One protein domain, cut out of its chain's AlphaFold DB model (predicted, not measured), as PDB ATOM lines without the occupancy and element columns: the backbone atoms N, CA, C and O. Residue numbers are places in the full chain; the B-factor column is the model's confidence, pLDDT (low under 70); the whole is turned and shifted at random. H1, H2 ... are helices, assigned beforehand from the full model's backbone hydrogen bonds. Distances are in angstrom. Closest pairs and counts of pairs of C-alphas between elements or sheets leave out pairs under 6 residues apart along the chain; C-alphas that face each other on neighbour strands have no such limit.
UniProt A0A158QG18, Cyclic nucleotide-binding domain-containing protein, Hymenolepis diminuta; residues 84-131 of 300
ATOM      1  N   PRO A  84       5.380  22.907 -45.898       78.94
ATOM      2  CA  PRO A  84       4.522  23.537 -44.887       78.94
ATOM      3  C   PRO A  84       3.176  24.038 -45.434       78.94
ATOM      4  O   PRO A  84       2.161  24.017 -44.742       78.94
ATOM      5  N   PHE A  85       3.110  24.450 -46.702       77.00
ATOM      6  CA  PHE A  85       1.845  24.899 -47.295       77.00
ATOM      7  C   PHE A  85       0.854  23.745 -47.527       77.00
ATOM      8  O   PHE A  85      -0.349  23.877 -47.282       77.00
ATOM      9  N   MET A  86       1.356  22.590 -47.977       79.31
ATOM     10  CA  MET A  86       0.531  21.398 -48.195       79.31
ATOM     11  C   MET A  86      -0.044  20.898 -46.872       79.31
ATOM     12  O   MET A  86      -1.234  20.603 -46.785       79.31
ATOM     13  N   ARG A  87       0.788  20.901 -45.828       80.19
ATOM     14  CA  ARG A  87       0.394  20.594 -44.457       80.19
ATOM     15  C   ARG A  87      -0.823  21.394 -43.999       80.19
ATOM     16  O   ARG A  87      -1.815  20.785 -43.622       80.19
ATOM     17  N   ARG A  88      -0.788  22.728 -44.100       80.19
ATOM     18  CA  ARG A  88      -1.915  23.591 -43.688       80.19
ATOM     19  C   ARG A  88      -3.223  23.218 -44.376       80.19
ATOM     20  O   ARG A  88      -4.282  23.257 -43.761       80.19
ATOM     21  N   THR A  89      -3.147  22.846 -45.653       82.69
ATOM     22  CA  THR A  89      -4.351  22.492 -46.412       82.69
ATOM     23  C   THR A  89      -4.902  21.123 -46.017       82.69
ATOM     24  O   THR A  89      -6.109  20.915 -46.034       82.69
ATOM     25  N   LEU A  90      -4.040  20.180 -45.638       80.25
ATOM     26  CA  LEU A  90      -4.481  18.887 -45.113       80.25
ATOM     27  C   LEU A  90      -5.049  19.031 -43.697       80.25
ATOM     28  O   LEU A  90      -6.091  18.454 -43.395       80.25
ATOM     29  N   GLU A  91      -4.426  19.862 -42.859       81.19
ATOM     30  CA  GLU A  91      -4.912  20.158 -41.510       81.19
ATOM     31  C   GLU A  91      -6.284  20.846 -41.540       81.19
ATOM     32  O   GLU A  91      -7.165  20.473 -40.763       81.19
ATOM     33  N   SER A  92      -6.523  21.778 -42.469       79.75
ATOM     34  CA  SER A  92      -7.838  22.416 -42.612       79.75
ATOM     35  C   SER A  92      -8.926  21.429 -43.047       79.75
ATOM     36  O   SER A  92     -10.014  21.430 -42.472       79.75
ATOM     37  N   VAL A  93      -8.628  20.538 -44.000       81.69
ATOM     38  CA  VAL A  93      -9.560  19.490 -44.450       81.69
ATOM     39  C   VAL A  93      -9.856  18.496 -43.325       81.69
ATOM     40  O   VAL A  93     -11.003  18.087 -43.134       81.69
ATOM     41  N   ALA A  94      -8.843  18.107 -42.553       79.50
ATOM     42  CA  ALA A  94      -9.023  17.222 -41.409       79.50
ATOM     43  C   ALA A  94      -9.854  17.886 -40.295       79.50
ATOM     44  O   ALA A  94     -10.748  17.243 -39.740       79.50
ATOM     45  N   ALA A  95      -9.619  19.169 -40.008       79.44
ATOM     46  CA  ALA A  95     -10.397  19.932 -39.034       79.44
ATOM     47  C   ALA A  95     -11.871  20.066 -39.454       79.44
ATOM     48  O   ALA A  95     -12.762  19.856 -38.632       79.44
ATOM     49  N   GLU A  96     -12.138  20.333 -40.735       80.62
ATOM     50  CA  GLU A  96     -13.499  20.389 -41.279       80.62
ATOM     51  C   GLU A  96     -14.231  19.051 -41.100       80.62
ATOM     52  O   GLU A  96     -15.370  19.010 -40.634       80.62
ATOM     53  N   ARG A  97     -13.557  17.936 -41.402       77.31
ATOM     54  CA  ARG A  97     -14.121  16.591 -41.230       77.31
ATOM     55  C   ARG A  97     -14.396  16.258 -39.765       77.31
ATOM     56  O   ARG A  97     -15.424  15.659 -39.469       77.31
ATOM     57  N   LEU A  98     -13.514  16.643 -38.840       76.62
ATOM     58  CA  LEU A  98     -13.762  16.447 -37.407       76.62
ATOM     59  C   LEU A  98     -14.955  17.263 -36.913       76.62
ATOM     60  O   LEU A  98     -15.766  16.737 -36.152       76.62
ATOM     61  N   HIS A  99     -15.098  18.497 -37.394       78.75
ATOM     62  CA  HIS A  99     -16.247  19.333 -37.070       78.75
ATOM     63  C   HIS A  99     -17.560  18.698 -37.564       78.75
ATOM     64  O   HIS A  99     -18.534  18.656 -36.814       78.75
ATOM     65  N   GLN A 100     -17.577  18.105 -38.765       75.94
ATOM     66  CA  GLN A 100     -18.738  17.356 -39.276       75.94
ATOM     67  C   GLN A 100     -19.095  16.131 -38.414       75.94
ATOM     68  O   GLN A 100     -20.255  15.732 -38.364       75.94
ATOM     69  N   LEU A 101     -18.112  15.553 -37.717       73.69
ATOM     70  CA  LEU A 101     -18.283  14.426 -36.796       73.69
ATOM     71  C   LEU A 101     -18.557  14.866 -35.343       73.69
ATOM     72  O   LEU A 101     -18.562  14.023 -34.446       73.69
ATOM     73  N   GLY A 102     -18.748  16.168 -35.089       71.88
ATOM     74  CA  GLY A 102     -19.008  16.714 -33.752       71.88
ATOM     75  C   GLY A 102     -17.816  16.626 -32.792       71.88
ATOM     76  O   GLY A 102     -18.014  16.568 -31.582       71.88
ATOM     77  N   ARG A 103     -16.581  16.568 -33.313       71.81
ATOM     78  CA  ARG A 103     -15.344  16.521 -32.514       71.81
ATOM     79  C   ARG A 103     -14.561  17.824 -32.609       71.81
ATOM     80  O   ARG A 103     -14.611  18.511 -33.627       71.81
ATOM     81  N   ASP A 104     -13.783  18.116 -31.567       70.81
ATOM     82  CA  ASP A 104     -13.008  19.354 -31.484       70.81
ATOM     83  C   ASP A 104     -11.972  19.458 -32.621       70.81
ATOM     84  O   ASP A 104     -11.069  18.615 -32.713       70.81
ATOM     85  N   PRO A 105     -12.030  20.510 -33.459       64.62
ATOM     86  CA  PRO A 105     -11.111  20.686 -34.586       64.62
ATOM     87  C   PRO A 105      -9.667  20.959 -34.137       64.62
ATOM     88  O   PRO A 105      -8.721  20.725 -34.889       64.62
ATOM     89  N   LEU A 106      -9.474  21.396 -32.887       63.53
ATOM     90  CA  LEU A 106      -8.160  21.692 -32.308       63.53
ATOM     91  C   LEU A 106      -7.278  20.446 -32.120       63.53
ATOM     92  O   LEU A 106      -6.078  20.587 -31.906       63.53
ATOM     93  N   GLN A 107      -7.828  19.232 -32.243       64.25
ATOM     94  CA  GLN A 107      -7.042  17.995 -32.141       64.25
ATOM     95  C   GLN A 107      -6.094  17.766 -33.330       64.25
ATOM     96  O   GLN A 107      -5.157  16.975 -33.212       64.25
ATOM     97  N   VAL A 108      -6.321  18.434 -34.465       66.62
ATOM     98  CA  VAL A 108      -5.482  18.298 -35.672       66.62
ATOM     99  C   VAL A 108      -4.227  19.166 -35.582       66.62
ATOM    100  O   VAL A 108      -3.189  18.831 -36.149       66.62
ATOM    101  N   ILE A 109      -4.303  20.271 -34.838       63.44
ATOM    102  CA  ILE A 109      -3.243  21.272 -34.778       63.44
ATOM    103  C   ILE A 109      -2.146  20.770 -33.838       63.44
ATOM    104  O   ILE A 109      -2.335  20.636 -32.629       63.44
ATOM    105  N   HIS A 110      -0.962  20.504 -34.386       67.12
ATOM    106  CA  HIS A 110       0.186  20.134 -33.570       67.12
ATOM    107  C   HIS A 110       0.917  21.393 -33.082       67.12
ATOM    108  O   HIS A 110       1.230  22.294 -33.855       67.12
ATOM    109  N   ARG A 111       1.224  21.453 -31.779       56.94
ATOM    110  CA  ARG A 111       1.759  22.654 -31.109       56.94
ATOM    111  C   ARG A 111       3.072  23.180 -31.712       56.94
ATOM    112  O   ARG A 111       3.310  24.378 -31.662       56.94
ATOM    113  N   LYS A 112       3.902  22.305 -32.300       60.34
ATOM    114  CA  LYS A 112       5.146  22.712 -32.986       60.34
ATOM    115  C   LYS A 112       4.882  23.510 -34.270       60.34
ATOM    116  O   LYS A 112       5.666  24.384 -34.606       60.34
ATOM    117  N   ASN A 113       3.754  23.264 -34.932       63.19
ATOM    118  CA  ASN A 113       3.391  23.893 -36.206       63.19
ATOM    119  C   ASN A 113       3.036  25.356 -36.004       63.19
ATOM    120  O   ASN A 113       3.330  26.187 -36.849       63.19
ATOM    121  N   LEU A 114       2.438  25.672 -34.850       64.19
ATOM    122  CA  LEU A 114       2.066  27.036 -34.505       64.19
ATOM    123  C   LEU A 114       3.296  27.953 -34.474       64.19
ATOM    124  O   LEU A 114       3.203  29.113 -34.847       64.19
ATOM    125  N   GLN A 115       4.453  27.430 -34.058       65.88
ATOM    126  CA  GLN A 115       5.703  28.184 -34.013       65.88
ATOM    127  C   GLN A 115       6.207  28.520 -35.427       65.88
ATOM    128  O   GLN A 115       6.497  29.680 -35.707       65.88
ATOM    129  N   GLU A 116       6.238  27.527 -36.322       68.25
ATOM    130  CA  GLU A 116       6.612  27.685 -37.739       68.25
ATOM    131  C   GLU A 116       5.635  28.622 -38.473       68.25
ATOM    132  O   GLU A 116       6.030  29.485 -39.259       68.25
ATOM    133  N   ASP A 117       4.338  28.499 -38.182       69.56
ATOM    134  CA  ASP A 117       3.305  29.361 -38.750       69.56
ATOM    135  C   ASP A 117       3.456  30.811 -38.283       69.56
ATOM    136  O   ASP A 117       3.338  31.730 -39.098       69.56
ATOM    137  N   LEU A 118       3.778  31.023 -37.004       73.31
ATOM    138  CA  LEU A 118       4.075  32.346 -36.463       73.31
ATOM    139  C   LEU A 118       5.335  32.948 -37.088       73.31
ATOM    140  O   LEU A 118       5.360  34.151 -37.320       73.31
ATOM    141  N   GLU A 119       6.364  32.155 -37.381       76.94
ATOM    142  CA  GLU A 119       7.563  32.637 -38.079       76.94
ATOM    143  C   GLU A 119       7.247  33.092 -39.507       76.94
ATOM    144  O   GLU A 119       7.657  34.181 -39.905       76.94
ATOM    145  N   ILE A 120       6.430  32.336 -40.242       76.19
ATOM    146  CA  ILE A 120       5.993  32.726 -41.590       76.19
ATOM    147  C   ILE A 120       5.145  34.004 -41.547       76.19
ATOM    148  O   ILE A 120       5.333  34.892 -42.375       76.19
ATOM    149  N   VAL A 121       4.221  34.127 -40.589       77.31
ATOM    150  CA  VAL A 121       3.399  35.340 -40.441       77.31
ATOM    151  C   VAL A 121       4.261  36.542 -40.057       77.31
ATOM    152  O   VAL A 121       4.087  37.609 -40.638       77.31
ATOM    153  N   LYS A 122       5.220  36.375 -39.138       80.44
ATOM    154  CA  LYS A 122       6.181  37.427 -38.773       80.44
ATOM    155  C   LYS A 122       6.995  37.888 -39.977       80.44
ATOM    156  O   LYS A 122       7.163  39.088 -40.156       80.44
ATOM    157  N   GLU A 123       7.449  36.962 -40.818       79.06
ATOM    158  CA  GLU A 123       8.181  37.302 -42.039       79.06
ATOM    159  C   GLU A 123       7.293  38.055 -43.041       79.06
ATOM    160  O   GLU A 123       7.705  39.084 -43.570       79.06
ATOM    161  N   ILE A 124       6.048  37.613 -43.254       78.06
ATOM    162  CA  ILE A 124       5.091  38.299 -44.141       78.06
ATOM    163  C   ILE A 124       4.798  39.719 -43.644       78.06
ATOM    164  O   ILE A 124       4.828  40.657 -44.438       78.06
ATOM    165  N   VAL A 125       4.533  39.887 -42.346       82.69
ATOM    166  CA  VAL A 125       4.276  41.201 -41.734       82.69
ATOM    167  C   VAL A 125       5.513  42.090 -41.856       82.69
ATOM    168  O   VAL A 125       5.401  43.220 -42.320       82.69
ATOM    169  N   SER A 126       6.703  41.558 -41.573       80.25
ATOM    170  CA  SER A 126       7.958  42.304 -41.700       80.25
ATOM    171  C   SER A 126       8.264  42.716 -43.148       80.25
ATOM    172  O   SER A 126       8.784  43.803 -43.391       80.25
ATOM    173  N   GLN A 127       7.923  41.888 -44.141       74.12
ATOM    174  CA  GLN A 127       8.040  42.255 -45.557       74.12
ATOM    175  C   GLN A 127       6.981  43.278 -45.990       74.12
ATOM    176  O   GLN A 127       7.285  44.164 -46.788       74.12
ATOM    177  N   ALA A 128       5.762  43.197 -45.455       71.19
ATOM    178  CA  ALA A 128       4.703  44.168 -45.721       71.19
ATOM    179  C   ALA A 128       5.028  45.552 -45.131       71.19
ATOM    180  O   ALA A 128       4.795  46.563 -45.786       71.19
ATOM    181  N   GLU A 129       5.633  45.604 -43.944       72.25
ATOM    182  CA  GLU A 129       6.083  46.844 -43.298       72.25
ATOM    183  C   GLU A 129       7.247  47.513 -44.046       72.25
ATOM    184  O   GLU A 129       7.324  48.739 -44.103       72.25
ATOM    185  N   ARG A 130       8.133  46.726 -44.676       64.56
ATOM    186  CA  ARG A 130       9.205  47.254 -45.543       64.56
ATOM    187  C   ARG A 130       8.679  47.785 -46.881       64.56
ATOM    188  O   ARG A 130       9.271  48.703 -47.444       64.56
ATOM    189  N   ASN A 131       7.562  47.251 -47.374       59.09
ATOM    190  CA  ASN A 131       6.961  47.611 -48.657       59.09
ATOM    191  C   ASN A 131       5.792  48.595 -48.458       59.09
ATOM    192  O   ASN A 131       4.652  48.309 -48.812       59.09
TER     193      ASN A 131
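What this domain is: This is residues 84 to 131 of the 300 residues of the protein "Cyclic nucleotide-binding domain-containing protein" of Hymenolepis diminuta (UniProt A0A158QG18). Two helices, H1 and then H2, are joined by a stretch, residues 101 to 110, that folds back beside H1. H2 then runs off away from H1, and residues 121 to 131, of which 121 to 130 belong to H2, stand free and stick out at one end; without them the body spans 31 by 17 by 9 A. The printed part has 48 residues, is all helix with no named strand, and is loose, with a radius of gyration of the C-alphas of 13.7 A and spans of 44 by 18 by 16 A.

Where its parts are: H1, residues 84 to 100, begins with C-alpha 84 at (4.522, 23.537, -44.887) and is 24.7 A long. H2, residues 111 to 130, is 29.5 A long and ends with C-alpha 130 at (9.205, 47.254, -45.543).

How they stand to each other: H1 and H2 are near each other, with 8 pairs of C-alphas within 10 A and no pair within 8 A. In H1 every O i to N i+4 pair is within hydrogen-bond range; in H2, 14 of 16 are.

The domain as a whole: The C-alphas of Leu 101 and Arg 130, the two farthest apart, are 43.7 A apart. The printed part has no cut, and the link from H1 to H2 is short. The pLDDT is under 70 at residues 105 to 117 and 130 to 131.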